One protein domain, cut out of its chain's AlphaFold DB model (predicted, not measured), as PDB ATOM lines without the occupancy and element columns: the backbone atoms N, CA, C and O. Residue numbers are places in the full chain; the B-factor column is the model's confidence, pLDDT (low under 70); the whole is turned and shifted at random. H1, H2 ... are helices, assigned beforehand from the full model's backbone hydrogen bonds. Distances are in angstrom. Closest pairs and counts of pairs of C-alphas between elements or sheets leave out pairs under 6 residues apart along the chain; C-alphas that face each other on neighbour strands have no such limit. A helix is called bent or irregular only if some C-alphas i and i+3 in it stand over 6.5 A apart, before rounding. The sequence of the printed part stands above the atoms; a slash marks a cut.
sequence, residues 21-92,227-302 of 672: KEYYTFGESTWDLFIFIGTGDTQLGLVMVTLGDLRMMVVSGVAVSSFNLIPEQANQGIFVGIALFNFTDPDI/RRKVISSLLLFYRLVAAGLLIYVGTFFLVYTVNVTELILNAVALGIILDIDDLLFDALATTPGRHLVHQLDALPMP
ATOM      1  N   LYS A  21     -70.801 -60.499 161.293       74.50
ATOM      2  CA  LYS A  21     -70.211 -59.863 160.106       74.50
ATOM      3  C   LYS A  21     -69.321 -58.695 160.518       74.50
ATOM      4  O   LYS A  21     -69.808 -57.584 160.709       74.50
ATOM      5  N   GLU A  22     -68.022 -58.952 160.633       81.06
ATOM      6  CA  GLU A  22     -67.015 -57.892 160.686       81.06
ATOM      7  C   GLU A  22     -66.949 -57.178 159.317       81.06
ATOM      8  O   GLU A  22     -66.910 -57.814 158.258       81.06
ATOM      9  N   TYR A  23     -66.950 -55.844 159.334       85.12
ATOM     10  CA  TYR A  23     -66.792 -55.006 158.143       85.12
ATOM     11  C   TYR A  23     -65.467 -54.250 158.239       85.12
ATOM     12  O   TYR A  23     -65.146 -53.694 159.286       85.12
ATOM     13  N   TYR A  24     -64.708 -54.213 157.146       86.19
ATOM     14  CA  TYR A  24     -63.479 -53.437 157.047       86.19
ATOM     15  C   TYR A  24     -63.801 -51.996 156.654       86.19
ATOM     16  O   TYR A  24     -64.112 -51.718 155.493       86.19
ATOM     17  N   THR A  25     -63.742 -51.081 157.617       86.38
ATOM     18  CA  THR A  25     -63.655 -49.645 157.342       86.38
ATOM     19  C   THR A  25     -62.254 -49.315 156.832       86.38
ATOM     20  O   THR A  25     -61.283 -49.625 157.520       86.38
ATOM     21  N   PHE A  26     -62.153 -48.668 155.670       84.19
ATOM     22  CA  PHE A  26     -60.894 -48.062 155.230       84.19
ATOM     23  C   PHE A  26     -60.471 -46.971 156.222       84.19
ATOM     24  O   PHE A  26     -61.314 -46.192 156.676       84.19
ATOM     25  N   GLY A  27     -59.186 -46.933 156.568       82.19
ATOM     26  CA  GLY A  27     -58.601 -45.909 157.430       82.19
ATOM     27  C   GLY A  27     -58.029 -44.732 156.640       82.19
ATOM     28  O   GLY A  27     -57.851 -44.796 155.422       82.19
ATOM     29  N   GLU A  28     -57.671 -43.662 157.347       82.94
ATOM     30  CA  GLU A  28     -56.933 -42.517 156.798       82.94
ATOM     31  C   GLU A  28     -55.432 -42.831 156.675       82.94
ATOM     32  O   GLU A  28     -54.583 -42.127 157.200       82.94
ATOM     33  N   SER A  29     -55.107 -43.926 155.978       81.06
ATOM     34  CA  SER A  29     -53.751 -44.478 155.894       81.06
ATOM     35  C   SER A  29     -53.252 -44.558 154.447       81.06
ATOM     36  O   SER A  29     -53.986 -44.933 153.522       81.06
ATOM     37  N   THR A  30     -51.965 -44.253 154.229       77.69
ATOM     38  CA  THR A  30     -51.278 -44.302 152.915       77.69
ATOM     39  C   THR A  30     -51.441 -45.649 152.207       77.69
ATOM     40  O   THR A  30     -51.483 -45.728 150.975       77.69
ATOM     41  N   TRP A  31     -51.586 -46.712 152.991       80.31
ATOM     42  CA  TRP A  31     -51.668 -48.098 152.552       80.31
ATOM     43  C   TRP A  31     -53.036 -48.469 151.965       80.31
ATOM     44  O   TRP A  31     -53.091 -49.213 150.982       80.31
ATOM     45  N   ASP A  32     -54.123 -47.900 152.491       82.62
ATOM     46  CA  ASP A  32     -55.463 -48.041 151.907       82.62
ATOM     47  C   ASP A  32     -55.579 -47.231 150.613       82.62
ATOM     48  O   ASP A  32     -56.057 -47.738 149.593       82.62
ATOM     49  N   LEU A  33     -55.027 -46.011 150.598       80.50
ATOM     50  CA  LEU A  33     -54.927 -45.189 149.391       80.50
ATOM     51  C   LEU A  33     -54.197 -45.926 148.249       80.50
ATOM     52  O   LEU A  33     -54.569 -45.787 147.079       80.50
ATOM     53  N   PHE A  34     -53.208 -46.767 148.573       78.12
ATOM     54  CA  PHE A  34     -52.438 -47.535 147.592       78.12
ATOM     55  C   PHE A  34     -53.305 -48.479 146.733       78.12
ATOM     56  O   PHE A  34     -53.017 -48.692 145.552       78.12
ATOM     57  N   ILE A  35     -54.415 -49.003 147.268       80.31
ATOM     58  CA  ILE A  35     -55.351 -49.890 146.544       80.31
ATOM     59  C   ILE A  35     -56.017 -49.164 145.354       80.31
ATOM     60  O   ILE A  35     -56.386 -49.792 144.344       80.31
ATOM     61  N   PHE A  36     -56.119 -47.835 145.443       76.94
ATOM     62  CA  PHE A  36     -56.734 -46.951 144.452       76.94
ATOM     63  C   PHE A  36     -55.729 -46.355 143.457       76.94
ATOM     64  O   PHE A  36     -56.138 -45.787 142.443       76.94
ATOM     65  N   ILE A  37     -54.419 -46.551 143.652       72.81
ATOM     66  CA  ILE A  37     -53.417 -46.108 142.677       72.81
ATOM     67  C   ILE A  37     -53.685 -46.795 141.325       72.81
ATOM     68  O   ILE A  37     -53.707 -48.024 141.179       72.81
ATOM     69  N   GLY A  38     -53.963 -45.967 140.317       67.69
ATOM     70  CA  GLY A  38     -54.363 -46.409 138.984       67.69
ATOM     71  C   GLY A  38     -55.841 -46.795 138.818       67.69
ATOM     72  O   GLY A  38     -56.137 -47.570 137.909       67.69
ATOM     73  N   THR A  39     -56.793 -46.300 139.625       68.38
ATOM     74  CA  THR A  39     -58.243 -46.303 139.280       68.38
ATOM     75  C   THR A  39     -58.610 -45.188 138.292       68.38
ATOM     76  O   THR A  39     -59.562 -44.439 138.497       68.38
ATOM     77  N   GLY A  40     -57.845 -45.067 137.206       56.06
ATOM     78  CA  GLY A  40     -58.087 -44.099 136.134       56.06
ATOM     79  C   GLY A  40     -59.162 -44.567 135.154       56.06
ATOM     80  O   GLY A  40     -58.839 -44.820 134.001       56.06
ATOM     81  N   ASP A  41     -60.408 -44.700 135.618       50.00
ATOM     82  CA  ASP A  41     -61.566 -45.100 134.788       50.00
ATOM     83  C   ASP A  41     -62.793 -44.179 134.993       50.00
ATOM     84  O   ASP A  41     -63.925 -44.485 134.624       50.00
ATOM     85  N   THR A  42     -62.578 -43.004 135.595       49.47
ATOM     86  CA  THR A  42     -63.542 -41.897 135.563       49.47
ATOM     87  C   THR A  42     -63.375 -41.118 134.257       49.47
ATOM     88  O   THR A  42     -62.256 -40.857 133.814       49.47
ATOM     89  N   GLN A  43     -64.480 -40.692 133.631       47.25
ATOM     90  CA  GLN A  43     -64.456 -40.079 132.288       47.25
ATOM     91  C   GLN A  43     -63.631 -38.777 132.184       47.25
ATOM     92  O   GLN A  43     -63.251 -38.388 131.083       47.25
ATOM     93  N   LEU A  44     -63.295 -38.137 133.309       45.62
ATOM     94  CA  LEU A  44     -62.371 -36.995 133.366       45.62
ATOM     95  C   LEU A  44     -60.910 -37.384 133.060       45.62
ATOM     96  O   LEU A  44     -60.171 -36.575 132.505       45.62
ATOM     97  N   GLY A  45     -60.498 -38.624 133.346       42.97
ATOM     98  CA  GLY A  45     -59.154 -39.117 133.023       42.97
ATOM     99  C   GLY A  45     -58.899 -39.256 131.518       42.97
ATOM    100  O   GLY A  45     -57.761 -39.113 131.070       42.97
ATOM    101  N   LEU A  46     -59.950 -39.463 130.714       42.56
ATOM    102  CA  LEU A  46     -59.831 -39.720 129.275       42.56
ATOM    103  C   LEU A  46     -59.160 -38.561 128.513       42.56
ATOM    104  O   LEU A  46     -58.452 -38.798 127.536       42.56
ATOM    105  N   VAL A  47     -59.329 -37.320 128.981       46.03
ATOM    106  CA  VAL A  47     -58.777 -36.113 128.336       46.03
ATOM    107  C   VAL A  47     -57.274 -35.937 128.605       46.03
ATOM    108  O   VAL A  47     -56.580 -35.363 127.773       46.03
ATOM    109  N   MET A  48     -56.739 -36.473 129.710       42.28
ATOM    110  CA  MET A  48     -55.288 -36.481 129.972       42.28
ATOM    111  C   MET A  48     -54.590 -37.767 129.505       42.28
ATOM    112  O   MET A  48     -53.437 -37.716 129.086       42.28
ATOM    113  N   VAL A  49     -55.268 -38.919 129.530       46.12
ATOM    114  CA  VAL A  49     -54.650 -40.212 129.170       46.12
ATOM    115  C   VAL A  49     -54.477 -40.384 127.654       46.12
ATOM    116  O   VAL A  49     -53.517 -41.016 127.222       46.12
ATOM    117  N   THR A  50     -55.347 -39.802 126.822       45.97
ATOM    118  CA  THR A  50     -55.359 -40.060 125.362       45.97
ATOM    119  C   THR A  50     -54.232 -39.402 124.556       45.97
ATOM    120  O   THR A  50     -54.014 -39.798 123.413       45.97
ATOM    121  N   LEU A  51     -53.483 -38.456 125.134       42.22
ATOM    122  CA  LEU A  51     -52.297 -37.831 124.517       42.22
ATOM    123  C   LEU A  51     -51.065 -37.817 125.451       42.22
ATOM    124  O   LEU A  51     -50.036 -37.243 125.105       42.22
ATOM    125  N   GLY A  52     -51.173 -38.433 126.636       38.06
ATOM    126  CA  GLY A  52     -50.246 -38.270 127.766       38.06
ATOM    127  C   GLY A  52     -49.285 -39.432 128.041       38.06
ATOM    128  O   GLY A  52     -48.587 -39.389 129.048       38.06
ATOM    129  N   ASP A  53     -49.216 -40.426 127.150       45.25
ATOM    130  CA  ASP A  53     -48.207 -41.499 127.130       45.25
ATOM    131  C   ASP A  53     -48.271 -42.534 128.290       45.25
ATOM    132  O   ASP A  53     -48.588 -42.238 129.444       45.25
ATOM    133  N   LEU A  54     -47.873 -43.784 128.005       51.34
ATOM    134  CA  LEU A  54     -47.648 -44.813 129.037       51.34
ATOM    135  C   LEU A  54     -46.588 -44.329 130.047       51.34
ATOM    136  O   LEU A  54     -46.622 -44.687 131.228       51.34
ATOM    137  N   ARG A  55     -45.691 -43.445 129.584       45.09
ATOM    138  CA  ARG A  55     -44.735 -42.715 130.412       45.09
ATOM    139  C   ARG A  55     -45.372 -41.919 131.541       45.09
ATOM    140  O   ARG A  55     -44.711 -41.839 132.556       45.09
ATOM    141  N   MET A  56     -46.596 -41.384 131.470       46.47
ATOM    142  CA  MET A  56     -47.164 -40.690 132.644       46.47
ATOM    143  C   MET A  56     -47.672 -41.656 133.714       46.47
ATOM    144  O   MET A  56     -47.593 -41.328 134.895       46.47
ATOM    145  N   MET A  57     -48.115 -42.868 133.360       49.72
ATOM    146  CA  MET A  57     -48.453 -43.889 134.364       49.72
ATOM    147  C   MET A  57     -47.194 -44.551 134.942       49.72
ATOM    148  O   MET A  57     -47.162 -44.878 136.125       49.72
ATOM    149  N   VAL A  58     -46.131 -44.683 134.141       53.72
ATOM    150  CA  VAL A  58     -44.808 -45.096 134.630       53.72
ATOM    151  C   VAL A  58     -44.140 -43.984 135.437       53.72
ATOM    152  O   VAL A  58     -43.594 -44.284 136.478       53.72
ATOM    153  N   VAL A  59     -44.204 -42.710 135.048       51.19
ATOM    154  CA  VAL A  59     -43.558 -41.604 135.779       51.19
ATOM    155  C   VAL A  59     -44.349 -41.213 137.020       51.19
ATOM    156  O   VAL A  59     -43.715 -40.966 138.028       51.19
ATOM    157  N   SER A  60     -45.685 -41.227 137.033       54.53
ATOM    158  CA  SER A  60     -46.432 -41.063 138.296       54.53
ATOM    159  C   SER A  60     -46.335 -42.307 139.182       54.53
ATOM    160  O   SER A  60     -46.130 -42.170 140.383       54.53
ATOM    161  N   GLY A  61     -46.391 -43.513 138.608       56.31
ATOM    162  CA  GLY A  61     -46.198 -44.764 139.343       56.31
ATOM    163  C   GLY A  61     -44.805 -44.870 139.965       56.31
ATOM    164  O   GLY A  61     -44.704 -45.132 141.156       56.31
ATOM    165  N   VAL A  62     -43.751 -44.599 139.188       55.38
ATOM    166  CA  VAL A  62     -42.352 -44.608 139.643       55.38
ATOM    167  C   VAL A  62     -42.038 -43.389 140.501       55.38
ATOM    168  O   VAL A  62     -41.379 -43.559 141.512       55.38
ATOM    169  N   ALA A  63     -42.538 -42.181 140.211       54.75
ATOM    170  CA  ALA A  63     -42.334 -41.047 141.118       54.75
ATOM    171  C   ALA A  63     -42.987 -41.315 142.477       54.75
ATOM    172  O   ALA A  63     -42.304 -41.212 143.482       54.75
ATOM    173  N   VAL A  64     -44.247 -41.759 142.538       55.38
ATOM    174  CA  VAL A  64     -44.880 -42.111 143.822       55.38
ATOM    175  C   VAL A  64     -44.174 -43.308 144.478       55.38
ATOM    176  O   VAL A  64     -43.903 -43.267 145.677       55.38
ATOM    177  N   SER A  65     -43.774 -44.342 143.726       53.94
ATOM    178  CA  SER A  65     -43.055 -45.483 144.314       53.94
ATOM    179  C   SER A  65     -41.599 -45.191 144.705       53.94
ATOM    180  O   SER A  65     -41.028 -45.956 145.473       53.94
ATOM    181  N   SER A  66     -40.980 -44.128 144.186       55.69
ATOM    182  CA  SER A  66     -39.558 -43.813 144.407       55.69
ATOM    183  C   SER A  66     -39.310 -42.547 145.228       55.69
ATOM    184  O   SER A  66     -38.261 -42.460 145.854       55.69
ATOM    185  N   PHE A  67     -40.256 -41.605 145.287       56.47
ATOM    186  CA  PHE A  67     -40.222 -40.462 146.209       56.47
ATOM    187  C   PHE A  67     -40.979 -40.718 147.516       56.47
ATOM    188  O   PHE A  67     -40.616 -40.107 148.513       56.47
ATOM    189  N   ASN A  68     -41.978 -41.612 147.549       56.56
ATOM    190  CA  ASN A  68     -42.739 -41.868 148.781       56.56
ATOM    191  C   ASN A  68     -42.350 -43.224 149.388       56.56
ATOM    192  O   ASN A  68     -41.881 -43.285 150.520       56.56
ATOM    193  N   LEU A  69     -42.453 -44.308 148.607       59.25
ATOM    194  CA  LEU A  69     -42.165 -45.661 149.106       59.25
ATOM    195  C   LEU A  69     -40.685 -45.868 149.466       59.25
ATOM    196  O   LEU A  69     -40.406 -46.431 150.519       59.25
ATOM    197  N   ILE A  70     -39.726 -45.424 148.637       62.56
ATOM    198  CA  ILE A  70     -38.295 -45.635 148.938       62.56
ATOM    199  C   ILE A  70     -37.860 -44.908 150.225       62.56
ATOM    200  O   ILE A  70     -37.229 -45.573 151.042       62.56
ATOM    201  N   PRO A  71     -38.188 -43.623 150.480       64.62
ATOM    202  CA  PRO A  71     -37.819 -42.978 151.745       64.62
ATOM    203  C   PRO A  71     -38.492 -43.584 152.980       64.62
ATOM    204  O   PRO A  71     -37.853 -43.670 154.021       64.62
ATOM    205  N   GLU A  72     -39.734 -44.062 152.879       66.25
ATOM    206  CA  GLU A  72     -40.414 -44.740 153.991       66.25
ATOM    207  C   GLU A  72     -39.753 -46.096 154.311       66.25
ATOM    208  O   GLU A  72     -39.386 -46.362 155.458       66.25
ATOM    209  N   GLN A  73     -39.491 -46.910 153.278       65.81
ATOM    210  CA  GLN A  73     -38.750 -48.174 153.390       65.81
ATOM    211  C   GLN A  73     -37.328 -47.945 153.927       65.81
ATOM    212  O   GLN A  73     -36.841 -48.718 154.753       65.81
ATOM    213  N   ALA A  74     -36.663 -46.879 153.466       70.44
ATOM    214  CA  ALA A  74     -35.328 -46.498 153.906       70.44
ATOM    215  C   ALA A  74     -35.331 -46.047 155.367       70.44
ATOM    216  O   ALA A  74     -34.493 -46.527 156.114       70.44
ATOM    217  N   ASN A  75     -36.275 -45.210 155.807       68.94
ATOM    218  CA  ASN A  75     -36.370 -44.777 157.205       68.94
ATOM    219  C   ASN A  75     -36.639 -45.956 158.151       68.94
ATOM    220  O   ASN A  75     -35.965 -46.077 159.171       68.94
ATOM    221  N   GLN A  76     -37.557 -46.863 157.798       70.12
ATOM    222  CA  GLN A  76     -37.823 -48.069 158.593       70.12
ATOM    223  C   GLN A  76     -36.594 -48.998 158.628       70.12
ATOM    224  O   GLN A  76     -36.204 -49.466 159.697       70.12
ATOM    225  N   GLY A  77     -35.925 -49.214 157.488       76.31
ATOM    226  CA  GLY A  77     -34.692 -50.006 157.408       76.31
ATOM    227  C   GLY A  77     -33.491 -49.371 158.122       76.31
ATOM    228  O   GLY A  77     -32.697 -50.082 158.729       76.31
ATOM    229  N   ILE A  78     -33.381 -48.041 158.104       77.75
ATOM    230  CA  ILE A  78     -32.378 -47.256 158.833       77.75
ATOM    231  C   ILE A  78     -32.627 -47.346 160.334       77.75
ATOM    232  O   ILE A  78     -31.683 -47.607 161.067       77.75
ATOM    233  N   PHE A  79     -33.869 -47.181 160.798       73.75
ATOM    234  CA  PHE A  79     -34.203 -47.293 162.218       73.75
ATOM    235  C   PHE A  79     -33.926 -48.706 162.745       73.75
ATOM    236  O   PHE A  79     -33.241 -48.862 163.751       73.75
ATOM    237  N   VAL A  80     -34.368 -49.739 162.017       77.00
ATOM    238  CA  VAL A  80     -34.061 -51.144 162.336       77.00
ATOM    239  C   VAL A  80     -32.551 -51.409 162.296       77.00
ATOM    240  O   VAL A  80     -32.050 -52.113 163.164       77.00
ATOM    241  N   GLY A  81     -31.809 -50.822 161.350       77.50
ATOM    242  CA  GLY A  81     -30.347 -50.927 161.273       77.50
ATOM    243  C   GLY A  81     -29.628 -50.255 162.447       77.50
ATOM    244  O   GLY A  81     -28.809 -50.890 163.103       77.50
ATOM    245  N   ILE A  82     -29.970 -49.003 162.765       75.69
ATOM    246  CA  ILE A  82     -29.449 -48.270 163.930       75.69
ATOM    247  C   ILE A  82     -29.726 -49.067 165.205       75.69
ATOM    248  O   ILE A  82     -28.805 -49.293 165.986       75.69
ATOM    249  N   ALA A  83     -30.956 -49.543 165.396       74.94
ATOM    250  CA  ALA A  83     -31.324 -50.281 166.596       74.94
ATOM    251  C   ALA A  83     -30.669 -51.676 166.673       74.94
ATOM    252  O   ALA A  83     -30.290 -52.103 167.761       74.94
ATOM    253  N   LEU A  84     -30.445 -52.350 165.535       79.69
ATOM    254  CA  LEU A  84     -29.653 -53.585 165.468       79.69
ATOM    255  C   LEU A  84     -28.169 -53.374 165.789       79.69
ATOM    256  O   LEU A  84     -27.566 -54.276 166.348       79.69
ATOM    257  N   PHE A  85     -27.566 -52.237 165.434       78.12
ATOM    258  CA  PHE A  85     -26.137 -51.995 165.688       78.12
ATOM    259  C   PHE A  85     -25.840 -51.327 167.040       78.12
ATOM    260  O   PHE A  85     -24.722 -51.440 167.529       78.12
ATOM    261  N   ASN A  86     -26.808 -50.631 167.646       74.00
ATOM    262  CA  ASN A  86     -26.595 -49.908 168.907       74.00
ATOM    263  C   ASN A  86     -27.204 -50.599 170.135       74.00
ATOM    264  O   ASN A  86     -26.772 -50.294 171.239       74.00
ATOM    265  N   PHE A  87     -28.190 -51.494 169.973       75.00
ATOM    266  CA  PHE A  87     -28.990 -52.010 171.098       75.00
ATOM    267  C   PHE A  87     -29.140 -53.546 171.142       75.00
ATOM    268  O   PHE A  87     -30.005 -54.058 171.854       75.00
ATOM    269  N   THR A  88     -28.327 -54.303 170.394       81.75
ATOM    270  CA  THR A  88     -28.204 -55.769 170.573       81.75
ATOM    271  C   THR A  88     -27.071 -56.175 171.508       81.75
ATOM    272  O   THR A  88     -27.016 -57.334 171.912       81.75
ATOM    273  N   ASP A  89     -26.177 -55.246 171.837       82.50
ATOM    274  CA  ASP A  89     -25.126 -55.443 172.828       82.50
ATOM    275  C   ASP A  89     -25.687 -55.001 174.193       82.50
ATOM    276  O   ASP A  89     -26.169 -53.870 174.296       82.50
ATOM    277  N   PRO A  90     -25.678 -55.842 175.242       85.81
ATOM    278  CA  PRO A  90     -26.050 -55.398 176.581       85.81
ATOM    279  C   PRO A  90     -24.922 -54.561 177.204       85.81
ATOM    280  O   PRO A  90     -23.783 -55.019 177.272       85.81
ATOM    281  N   ASP A  91     -25.251 -53.384 177.748       84.44
ATOM    282  CA  ASP A  91     -24.306 -52.508 178.477       84.44
ATOM    283  C   ASP A  91     -23.669 -53.177 179.716       84.44
ATOM    284  O   ASP A  91     -22.690 -52.677 180.269       84.44
ATOM    285  N   ILE A  92     -24.251 -54.285 180.189       89.12
ATOM    286  CA  ILE A  92     -23.800 -55.049 181.353       89.12
ATOM    287  C   ILE A  92     -23.602 -56.508 180.934       89.12
ATOM    288  O   ILE A  92     -24.556 -57.216 180.605       89.12
ATOM    289  N   ARG A 227     -53.298 -58.048 139.206       81.12
ATOM    290  CA  ARG A 227     -52.046 -57.289 139.382       81.12
ATOM    291  C   ARG A 227     -52.033 -56.517 140.705       81.12
ATOM    292  O   ARG A 227     -51.066 -56.642 141.445       81.12
ATOM    293  N   ARG A 228     -53.118 -55.804 141.047       80.50
ATOM    294  CA  ARG A 228     -53.208 -55.117 142.347       80.50
ATOM    295  C   ARG A 228     -53.213 -56.100 143.513       80.50
ATOM    296  O   ARG A 228     -52.489 -55.865 144.464       80.50
ATOM    297  N   LYS A 229     -53.915 -57.238 143.411       82.44
ATOM    298  CA  LYS A 229     -53.882 -58.275 144.463       82.44
ATOM    299  C   LYS A 229     -52.462 -58.774 144.764       82.44
ATOM    300  O   LYS A 229     -52.130 -58.943 145.930       82.44
ATOM    301  N   VAL A 230     -51.621 -58.965 143.743       85.25
ATOM    302  CA  VAL A 230     -50.203 -59.328 143.938       85.25
ATOM    303  C   VAL A 230     -49.431 -58.197 144.624       85.25
ATOM    304  O   VAL A 230     -48.729 -58.461 145.592       85.25
ATOM    305  N   ILE A 231     -49.596 -56.945 144.187       80.62
ATOM    306  CA  ILE A 231     -48.885 -55.796 144.778       80.62
ATOM    307  C   ILE A 231     -49.308 -55.572 146.239       80.62
ATOM    308  O   ILE A 231     -48.448 -55.501 147.110       80.62
ATOM    309  N   SER A 232     -50.610 -55.561 146.544       79.06
ATOM    310  CA  SER A 232     -51.116 -55.472 147.921       79.06
ATOM    311  C   SER A 232     -50.642 -56.643 148.790       79.06
ATOM    312  O   SER A 232     -50.326 -56.440 149.956       79.06
ATOM    313  N   SER A 233     -50.527 -57.857 148.236       81.44
ATOM    314  CA  SER A 233     -49.978 -59.011 148.962       81.44
ATOM    315  C   SER A 233     -48.475 -58.886 149.237       81.44
ATOM    316  O   SER A 233     -48.022 -59.365 150.273       81.44
ATOM    317  N   LEU A 234     -47.704 -58.260 148.340       83.25
ATOM    318  CA  LEU A 234     -46.279 -57.981 148.549       83.25
ATOM    319  C   LEU A 234     -46.072 -56.871 149.590       83.25
ATOM    320  O   LEU A 234     -45.210 -57.009 150.450       83.25
ATOM    321  N   LEU A 235     -46.894 -55.818 149.563       77.62
ATOM    322  CA  LEU A 235     -46.879 -54.748 150.569       77.62
ATOM    323  C   LEU A 235     -47.309 -55.258 151.955       77.62
ATOM    324  O   LEU A 235     -46.687 -54.908 152.954       77.62
ATOM    325  N   LEU A 236     -48.312 -56.141 152.024       80.69
ATOM    326  CA  LEU A 236     -48.703 -56.809 153.270       80.69
ATOM    327  C   LEU A 236     -47.587 -57.722 153.797       80.69
ATOM    328  O   LEU A 236     -47.296 -57.701 154.989       80.69
ATOM    329  N   PHE A 237     -46.930 -58.490 152.922       84.44
ATOM    330  CA  PHE A 237     -45.774 -59.306 153.303       84.44
ATOM    331  C   PHE A 237     -44.614 -58.440 153.819       84.44
ATOM    332  O   PHE A 237     -44.049 -58.753 154.862       84.44
ATOM    333  N   TYR A 238     -44.316 -57.315 153.157       81.88
ATOM    334  CA  TYR A 238     -43.347 -56.336 153.652       81.88
ATOM    335  C   TYR A 238     -43.723 -55.820 155.049       81.88
ATOM    336  O   TYR A 238     -42.893 -55.890 155.951       81.88
ATOM    337  N   ARG A 239     -44.971 -55.366 155.263       80.31
ATOM    338  CA  ARG A 239     -45.427 -54.882 156.579       80.31
ATOM    339  C   ARG A 239     -45.318 -55.963 157.662       80.31
ATOM    340  O   ARG A 239     -44.931 -55.645 158.779       80.31
ATOM    341  N   LEU A 240     -45.578 -57.233 157.340       80.94
ATOM    342  CA  LEU A 240     -45.382 -58.356 158.270       80.94
ATOM    343  C   LEU A 240     -43.900 -58.607 158.600       80.94
ATOM    344  O   LEU A 240     -43.581 -58.894 159.752       80.94
ATOM    345  N   VAL A 241     -42.990 -58.467 157.629       84.25
ATOM    346  CA  VAL A 241     -41.537 -58.554 157.868       84.25
ATOM    347  C   VAL A 241     -41.047 -57.369 158.704       84.25
ATOM    348  O   VAL A 241     -40.336 -57.580 159.684       84.25
ATOM    349  N   ALA A 242     -41.463 -56.142 158.378       79.44
ATOM    350  CA  ALA A 242     -41.115 -54.938 159.130       79.44
ATOM    351  C   ALA A 242     -41.634 -55.002 160.578       79.44
ATOM    352  O   ALA A 242     -40.867 -54.777 161.509       79.44
ATOM    353  N   ALA A 243     -42.891 -55.406 160.788       81.25
ATOM    354  CA  ALA A 243     -43.451 -55.622 162.121       81.25
ATOM    355  C   ALA A 243     -42.725 -56.745 162.885       81.25
ATOM    356  O   ALA A 243     -42.451 -56.597 164.072       81.25
ATOM    357  N   GLY A 244     -42.358 -57.845 162.216       85.25
ATOM    358  CA  GLY A 244     -41.566 -58.920 162.820       85.25
ATOM    359  C   GLY A 244     -40.171 -58.462 163.263       85.25
ATOM    360  O   GLY A 244     -39.733 -58.810 164.357       85.25
ATOM    361  N   LEU A 245     -39.503 -57.634 162.453       84.75
ATOM    362  CA  LEU A 245     -38.218 -57.018 162.795       84.75
ATOM    363  C   LEU A 245     -38.357 -55.999 163.934       84.75
ATOM    364  O   LEU A 245     -37.557 -56.034 164.860       84.75
ATOM    365  N   LEU A 246     -39.388 -55.150 163.923       81.44
ATOM    366  CA  LEU A 246     -39.656 -54.198 165.009       81.44
ATOM    367  C   LEU A 246     -39.987 -54.906 166.330       81.44
ATOM    368  O   LEU A 246     -39.507 -54.479 167.374       81.44
ATOM    369  N   ILE A 247     -40.730 -56.018 166.305       84.19
ATOM    370  CA  ILE A 247     -40.968 -56.851 167.496       84.19
ATOM    371  C   ILE A 247     -39.659 -57.487 167.980       84.19
ATOM    372  O   ILE A 247     -39.385 -57.465 169.177       84.19
ATOM    373  N   TYR A 248     -38.839 -58.035 167.078       86.00
ATOM    374  CA  TYR A 248     -37.555 -58.650 167.427       86.00
ATOM    375  C   TYR A 248     -36.596 -57.628 168.055       86.00
ATOM    376  O   TYR A 248     -36.203 -57.777 169.209       86.00
ATOM    377  N   VAL A 249     -36.269 -56.559 167.327       85.69
ATOM    378  CA  VAL A 249     -35.306 -55.534 167.759       85.69
ATOM    379  C   VAL A 249     -35.847 -54.734 168.942       85.69
ATOM    380  O   VAL A 249     -35.114 -54.494 169.894       85.69
ATOM    381  N   GLY A 250     -37.142 -54.406 168.944       83.88
ATOM    382  CA  GLY A 250     -37.813 -53.775 170.080       83.88
ATOM    383  C   GLY A 250     -37.804 -54.641 171.342       83.88
ATOM    384  O   GLY A 250     -37.710 -54.102 172.437       83.88
ATOM    385  N   THR A 251     -37.826 -55.974 171.219       86.06
ATOM    386  CA  THR A 251     -37.662 -56.870 172.377       86.06
ATOM    387  C   THR A 251     -36.249 -56.781 172.950       86.06
ATOM    388  O   THR A 251     -36.111 -56.604 174.155       86.06
ATOM    389  N   PHE A 252     -35.208 -56.868 172.114       85.81
ATOM    390  CA  PHE A 252     -33.819 -56.713 172.572       85.81
ATOM    391  C   PHE A 252     -33.592 -55.343 173.220       85.81
ATOM    392  O   PHE A 252     -33.108 -55.275 174.348       85.81
ATOM    393  N   PHE A 253     -34.058 -54.279 172.562       83.94
ATOM    394  CA  PHE A 253     -34.028 -52.915 173.075       83.94
ATOM    395  C   PHE A 253     -34.650 -52.808 174.479       83.94
ATOM    396  O   PHE A 253     -33.972 -52.406 175.417       83.94
ATOM    397  N   LEU A 254     -35.905 -53.244 174.647       83.38
ATOM    398  CA  LEU A 254     -36.626 -53.175 175.926       83.38
ATOM    399  C   LEU A 254     -36.022 -54.053 177.037       83.38
ATOM    400  O   LEU A 254     -36.298 -53.807 178.210       83.38
ATOM    401  N   VAL A 255     -35.244 -55.085 176.693       85.19
ATOM    402  CA  VAL A 255     -34.568 -55.964 177.663       85.19
ATOM    403  C   VAL A 255     -33.218 -55.390 178.099       85.19
ATOM    404  O   VAL A 255     -32.854 -55.545 179.262       85.19
ATOM    405  N   TYR A 256     -32.472 -54.744 177.197       85.75
ATOM    406  CA  TYR A 256     -31.126 -54.234 177.488       85.75
ATOM    407  C   TYR A 256     -31.094 -52.769 177.951       85.75
ATOM    408  O   TYR A 256     -30.131 -52.377 178.606       85.75
ATOM    409  N   THR A 257     -32.144 -51.967 177.727       83.62
ATOM    410  CA  THR A 257     -32.237 -50.622 178.324       83.62
ATOM    411  C   THR A 257     -32.466 -50.681 179.837       83.62
ATOM    412  O   THR A 257     -33.604 -50.722 180.304       83.62
ATOM    413  N   VAL A 258     -31.380 -50.621 180.615       78.00
ATOM    414  CA  VAL A 258     -31.421 -50.572 182.093       78.00
ATOM    415  C   VAL A 258     -32.063 -49.271 182.604       78.00
ATOM    416  O   VAL A 258     -32.709 -49.257 183.651       78.00
ATOM    417  N   ASN A 259     -31.919 -48.164 181.866       77.69
ATOM    418  CA  ASN A 259     -32.469 -46.864 182.253       77.69
ATOM    419  C   ASN A 259     -33.924 -46.688 181.770       77.69
ATOM    420  O   ASN A 259     -34.194 -46.533 180.577       77.69
ATOM    421  N   VAL A 260     -34.859 -46.627 182.723       74.06
ATOM    422  CA  VAL A 260     -36.302 -46.436 182.479       74.06
ATOM    423  C   VAL A 260     -36.608 -45.120 181.742       74.06
ATOM    424  O   VAL A 260     -37.555 -45.065 180.956       74.06
ATOM    425  N   THR A 261     -35.806 -44.070 181.936       74.06
ATOM    426  CA  THR A 261     -35.970 -42.784 181.236       74.06
ATOM    427  C   THR A 261     -35.689 -42.925 179.740       74.06
ATOM    428  O   THR A 261     -36.455 -42.410 178.927       74.06
ATOM    429  N   GLU A 262     -34.647 -43.676 179.366       76.38
ATOM    430  CA  GLU A 262     -34.343 -43.980 177.961       76.38
ATOM    431  C   GLU A 262     -35.429 -44.866 177.342       76.38
ATOM    432  O   GLU A 262     -35.877 -44.606 176.225       76.38
ATOM    433  N   LEU A 263     -35.924 -45.861 178.086       78.25
ATOM    434  CA  LEU A 263     -37.030 -46.717 177.652       78.25
ATOM    435  C   LEU A 263     -38.286 -45.885 177.323       78.25
ATOM    436  O   LEU A 263     -38.889 -46.076 176.267       78.25
ATOM    437  N   ILE A 264     -38.648 -44.917 178.174       77.25
ATOM    438  CA  ILE A 264     -39.790 -44.015 177.938       77.25
ATOM    439  C   ILE A 264     -39.533 -43.071 176.754       77.25
ATOM    440  O   ILE A 264     -40.400 -42.943 175.889       77.25
ATOM    441  N   LEU A 265     -38.361 -42.428 176.678       77.62
ATOM    442  CA  LEU A 265     -38.022 -41.511 175.579       77.62
ATOM    443  C   LEU A 265     -38.087 -42.206 174.215       77.62
ATOM    444  O   LEU A 265     -38.672 -41.671 173.274       77.62
ATOM    445  N   ASN A 266     -37.546 -43.420 174.119       73.12
ATOM    446  CA  ASN A 266     -37.533 -44.183 172.878       73.12
ATOM    447  C   ASN A 266     -38.898 -44.820 172.560       73.12
ATOM    448  O   ASN A 266     -39.255 -44.915 171.388       73.12
ATOM    449  N   ALA A 267     -39.715 -45.164 173.563       77.38
ATOM    450  CA  ALA A 267     -41.114 -45.545 173.342       77.38
ATOM    451  C   ALA A 267     -41.956 -44.376 172.788       77.38
ATOM    452  O   ALA A 267     -42.760 -44.576 171.879       77.38
ATOM    453  N   VAL A 268     -41.737 -43.147 173.274       82.94
ATOM    454  CA  VAL A 268     -42.374 -41.933 172.727       82.94
ATOM    455  C   VAL A 268     -41.866 -41.633 171.313       82.94
ATOM    456  O   VAL A 268     -42.670 -41.329 170.435       82.94
ATOM    457  N   ALA A 269     -40.562 -41.772 171.057       77.81
ATOM    458  CA  ALA A 269     -40.000 -41.615 169.716       77.81
ATOM    459  C   ALA A 269     -40.566 -42.650 168.724       77.81
ATOM    460  O   ALA A 269     -40.897 -42.291 167.596       77.81
ATOM    461  N   LEU A 270     -40.745 -43.906 169.149       76.31
ATOM    462  CA  LEU A 270     -41.394 -44.946 168.348       76.31
ATOM    463  C   LEU A 270     -42.870 -44.621 168.074       76.31
ATOM    464  O   LEU A 270     -43.322 -44.826 166.954       76.31
ATOM    465  N   GLY A 271     -43.596 -44.065 169.052       79.44
ATOM    466  CA  GLY A 271     -44.951 -43.541 168.849       79.44
ATOM    467  C   GLY A 271     -44.996 -42.481 167.746       79.44
ATOM    468  O   GLY A 271     -45.716 -42.643 166.771       79.44
ATOM    469  N   ILE A 272     -44.122 -41.471 167.820       80.94
ATOM    470  CA  ILE A 272     -44.005 -40.421 166.793       80.94
ATOM    471  C   ILE A 272     -43.636 -41.006 165.414       80.94
ATOM    472  O   ILE A 272     -44.115 -40.521 164.394       80.94
ATOM    473  N   ILE A 273     -42.800 -42.050 165.357       75.25
ATOM    474  CA  ILE A 273     -42.442 -42.742 164.105       75.25
ATOM    475  C   ILE A 273     -43.636 -43.498 163.500       75.25
ATOM    476  O   ILE A 273     -43.704 -43.617 162.276       75.25
ATOM    477  N   LEU A 274     -44.575 -43.980 164.320       75.56
ATOM    478  CA  LEU A 274     -45.831 -44.570 163.854       75.56
ATOM    479  C   LEU A 274     -46.807 -43.477 163.390       75.56
ATOM    480  O   LEU A 274     -47.240 -43.524 162.244       75.56
ATOM    481  N   ASP A 275     -47.046 -42.443 164.206       81.31
ATOM    482  CA  ASP A 275     -47.925 -41.300 163.882       81.31
ATOM    483  C   ASP A 275     -47.504 -40.559 162.587       81.31
ATOM    484  O   ASP A 275     -48.297 -39.859 161.952       81.31
ATOM    485  N   ILE A 276     -46.244 -40.713 162.162       80.38
ATOM    486  CA  ILE A 276     -45.731 -40.189 160.892       80.38
ATOM    487  C   ILE A 276     -46.372 -40.854 159.655       80.38
ATOM    488  O   ILE A 276     -46.407 -40.195 158.615       80.38
ATOM    489  N   ASP A 277     -46.904 -42.087 159.711       76.19
ATOM    490  CA  ASP A 277     -47.557 -42.711 158.540       76.19
ATOM    491  C   ASP A 277     -48.966 -42.137 158.264       76.19
ATOM    492  O   ASP A 277     -49.293 -41.856 157.105       76.19
ATOM    493  N   ASP A 278     -49.712 -41.786 159.317       81.88
ATOM    494  CA  ASP A 278     -50.931 -40.965 159.246       81.88
ATOM    495  C   ASP A 278     -50.621 -39.520 158.794       81.88
ATOM    496  O   ASP A 278     -51.277 -38.996 157.892       81.88
ATOM    497  N   LEU A 279     -49.565 -38.873 159.314       81.44
ATOM    498  CA  LEU A 279     -49.147 -37.536 158.840       81.44
ATOM    499  C   LEU A 279     -48.668 -37.543 157.375       81.44
ATOM    500  O   LEU A 279     -48.844 -36.553 156.656       81.44
ATOM    501  N   LEU A 280     -48.085 -38.648 156.901       75.56
ATOM    502  CA  LEU A 280     -47.750 -38.857 155.489       75.56
ATOM    503  C   LEU A 280     -49.000 -39.083 154.635       75.56
ATOM    504  O   LEU A 280     -49.039 -38.590 153.506       75.56
ATOM    505  N   PHE A 281     -50.035 -39.760 155.147       80.19
ATOM    506  CA  PHE A 281     -51.340 -39.783 154.482       80.19
ATOM    507  C   PHE A 281     -51.899 -38.365 154.382       80.19
ATOM    508  O   PHE A 281     -52.261 -37.937 153.289       80.19
ATOM    509  N   ASP A 282     -51.877 -37.595 155.466       82.06
ATOM    510  CA  ASP A 282     -52.350 -36.213 155.484       82.06
ATOM    511  C   ASP A 282     -51.613 -35.353 154.425       82.06
ATOM    512  O   ASP A 282     -52.237 -34.676 153.599       82.06
ATOM    513  N   ALA A 283     -50.281 -35.433 154.369       82.56
ATOM    514  CA  ALA A 283     -49.465 -34.648 153.441       82.56
ATOM    515  C   ALA A 283     -49.567 -35.090 151.965       82.56
ATOM    516  O   ALA A 283     -49.442 -34.252 151.067       82.56
ATOM    517  N   LEU A 284     -49.760 -36.387 151.689       75.25
ATOM    518  CA  LEU A 284     -49.638 -36.966 150.340       75.25
ATOM    519  C   LEU A 284     -50.976 -37.416 149.727       75.25
ATOM    520  O   LEU A 284     -51.073 -37.569 148.503       75.25
ATOM    521  N   ALA A 285     -52.025 -37.620 150.528       79.94
ATOM    522  CA  ALA A 285     -53.338 -38.012 150.036       79.94
ATOM    523  C   ALA A 285     -54.030 -36.836 149.342       79.94
ATOM    524  O   ALA A 285     -54.606 -35.941 149.969       79.94
ATOM    525  N   THR A 286     -54.011 -36.872 148.006       80.12
ATOM    526  CA  THR A 286     -54.758 -35.928 147.161       80.12
ATOM    527  C   THR A 286     -56.216 -35.820 147.621       80.12
ATOM    528  O   THR A 286     -56.837 -36.823 147.978       80.12
ATOM    529  N   THR A 287     -56.796 -34.618 147.572       80.31
ATOM    530  CA  THR A 287     -58.169 -34.362 148.048       80.31
ATOM    531  C   THR A 287     -59.223 -35.319 147.462       80.31
ATOM    532  O   THR A 287     -60.058 -35.795 148.230       80.31
ATOM    533  N   PRO A 288     -59.186 -35.696 146.161       80.75
ATOM    534  CA  PRO A 288     -60.093 -36.711 145.618       80.75
ATOM    535  C   PRO A 288     -59.861 -38.115 146.193       80.75
ATOM    536  O   PRO A 288     -60.812 -38.876 146.325       80.75
ATOM    537  N   GLY A 289     -58.618 -38.459 146.549       81.00
ATOM    538  CA  GLY A 289     -58.265 -39.725 147.197       81.00
ATOM    539  C   GLY A 289     -58.843 -39.834 148.607       81.00
ATOM    540  O   GLY A 289     -59.526 -40.810 148.898       81.00
ATOM    541  N   ARG A 290     -58.673 -38.798 149.441       83.62
ATOM    542  CA  ARG A 290     -59.325 -38.713 150.764       83.62
ATOM    543  C   ARG A 290     -60.845 -38.814 150.652       83.62
ATOM    544  O   ARG A 290     -61.474 -39.635 151.309       83.62
ATOM    545  N   HIS A 291     -61.437 -38.017 149.761       82.25
ATOM    546  CA  HIS A 291     -62.885 -38.001 149.551       82.25
ATOM    547  C   HIS A 291     -63.417 -39.349 149.035       82.25
ATOM    548  O   HIS A 291     -64.543 -39.715 149.352       82.25
ATOM    549  N   LEU A 292     -62.615 -40.110 148.280       82.12
ATOM    550  CA  LEU A 292     -62.935 -41.483 147.889       82.12
ATOM    551  C   LEU A 292     -62.866 -42.444 149.087       82.12
ATOM    552  O   LEU A 292     -63.797 -43.222 149.265       82.12
ATOM    553  N   VAL A 293     -61.818 -42.362 149.919       85.88
ATOM    554  CA  VAL A 293     -61.661 -43.166 151.149       85.88
ATOM    555  C   VAL A 293     -62.862 -42.980 152.085       85.88
ATOM    556  O   VAL A 293     -63.501 -43.965 152.444       85.88
ATOM    557  N   HIS A 294     -63.267 -41.739 152.377       84.38
ATOM    558  CA  HIS A 294     -64.444 -41.465 153.218       84.38
ATOM    559  C   HIS A 294     -65.798 -41.856 152.583       84.38
ATOM    560  O   HIS A 294     -66.801 -41.921 153.291       84.38
ATOM    561  N   GLN A 295     -65.870 -42.072 151.262       85.62
ATOM    562  CA  GLN A 295     -67.107 -42.445 150.550       85.62
ATOM    563  C   GLN A 295     -67.231 -43.947 150.247       85.62
ATOM    564  O   GLN A 295     -68.196 -44.368 149.597       85.62
ATOM    565  N   LEU A 296     -66.274 -44.761 150.691       83.69
ATOM    566  CA  LEU A 296     -66.314 -46.207 150.531       83.69
ATOM    567  C   LEU A 296     -67.074 -46.863 151.688       83.69
ATOM    568  O   LEU A 296     -66.656 -46.794 152.842       83.69
ATOM    569  N   ASP A 297     -68.163 -47.561 151.354       87.31
ATOM    570  CA  ASP A 297     -68.832 -48.479 152.282       87.31
ATOM    571  C   ASP A 297     -67.828 -49.489 152.853       87.31
ATOM    572  O   ASP A 297     -67.029 -50.081 152.115       87.31
ATOM    573  N   ALA A 298     -67.934 -49.744 154.157       85.69
ATOM    574  CA  ALA A 298     -67.116 -50.729 154.846       85.69
ATOM    575  C   ALA A 298     -67.271 -52.117 154.192       85.69
ATOM    576  O   ALA A 298     -68.381 -52.644 154.054       85.69
ATOM    577  N   LEU A 299     -66.159 -52.721 153.767       84.62
ATOM    578  CA  LEU A 299     -66.197 -53.963 152.998       84.62
ATOM    579  C   LEU A 299     -66.603 -55.137 153.902       84.62
ATOM    580  O   LEU A 299     -65.937 -55.369 154.910       84.62
ATOM    581  N   PRO A 300     -67.636 -55.930 153.559       80.31
ATOM    582  CA  PRO A 300     -67.975 -57.122 154.330       80.31
ATOM    583  C   PRO A 300     -66.833 -58.135 154.215       80.31
ATOM    584  O   PRO A 300     -66.581 -58.669 153.130       80.31
ATOM    585  N   MET A 301     -66.136 -58.397 155.321       80.81
ATOM    586  CA  MET A 301     -65.051 -59.371 155.322       80.81
ATOM    587  C   MET A 301     -65.627 -60.794 155.294       80.81
ATOM    588  O   MET A 301     -66.641 -61.062 155.946       80.81
ATOM    589  N   PRO A 302     -65.012 -61.737 154.557       78.31
ATOM    590  CA  PRO A 302     -65.274 -63.148 154.795       78.31
ATOM    591  C   PRO A 302     -64.781 -63.492 156.205       78.31
ATOM    592  O   PRO A 302     -63.664 -63.123 156.575       78.31
TER     593      PRO A 302
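What this domain is: This is residues 21 to 92 and 227 to 302 of the 672 residues of the protein "Hypothetical protein" of Symbiodinium natans (UniProt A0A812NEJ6). What does the model look like at first sight? Three long helices, H3, H4 and H5, lie side by side in a loose, elongated bundle, with the two short helices H1 and H6 by the end of H5. The first and last printed stretches run next to each other, residues 23 to 24 pairing antiparallel with 299 to 300, while residues 41 to 47 and 50 to 55 stick out at the H2 end. What is it built of, and how large is it? The printed part has 148 residues with six named helices, H1 to H6 in chain order, and no named strand, and its class is all helix. It is loose, with a radius of gyration of the C-alphas of 19.4 A and spans of 66 by 40 by 26 A.

Where its parts are: Where is the longest helix? H3, residues 53 to 86, runs 47.8 A from C-alpha 53 at (-48.207, -41.499, 127.130) to C-alpha 86 at (-26.595, -49.908, 168.907). It is neither bent nor irregular, but only just: C-alphas 67 and 70 are 6.2 A apart. Where are the other two long ones? H4, residues 227 to 256, is 43.6 A long, and H5, residues 260 to 284, is 36.1 A long with a kink of 30 degrees near residue 278. Where are the short ones? H1 is residues 30 to 34, 6.3 A, and H2 is residues 46 to 49, 5.2 A. H6, residues 287 to 293, is 10.0 A long and ends with C-alpha 293 at (-61.661, -43.166, 151.149).

How they stand to each other: How do H3, H4 and H5 form a bundle, long helices side by side? H3 touches H4 with residues 76 to 84 alone, closest at the C-alphas of Leu 84 and Val 249, 6.4 A, at a shallow tilt of 16 degrees, the same way. H4 and H5 are close but not clearly touching, closest at the C-alphas of Leu 254 and Leu 263, 6.7 A, at 17 degrees, a shallow tilt, opposite ways. H3 and H5 are near each other. What of the short helices? H1 touches residues 277 to 284 of H5, closest at the C-alphas of Thr 30 and Phe 281, 4.8 A, and touches H6, closest at those of Leu 33 and Gly 289, 6.8 A. H2 touches no helix; it and H3 meet only through their link. Are the helix backbones complete? Every O i to N i+4 pair is within hydrogen-bond range in H1, H4 and H6, against 26 of 30 in H3 and 19 of 21 in H5; H2 is too short for such a pair.

The domain as a whole: Where is the cut? Residues 93 to 226 are not printed, and C-alphas 92 and 227 are 50.6 A apart across it. Which link is long? Of the links printed whole, H1 to H2 is long, with 11 residues. Where is confidence low? The pLDDT is under 70 for residues 38 to 73 and residue 75, and the mean of the printed part is 73.7.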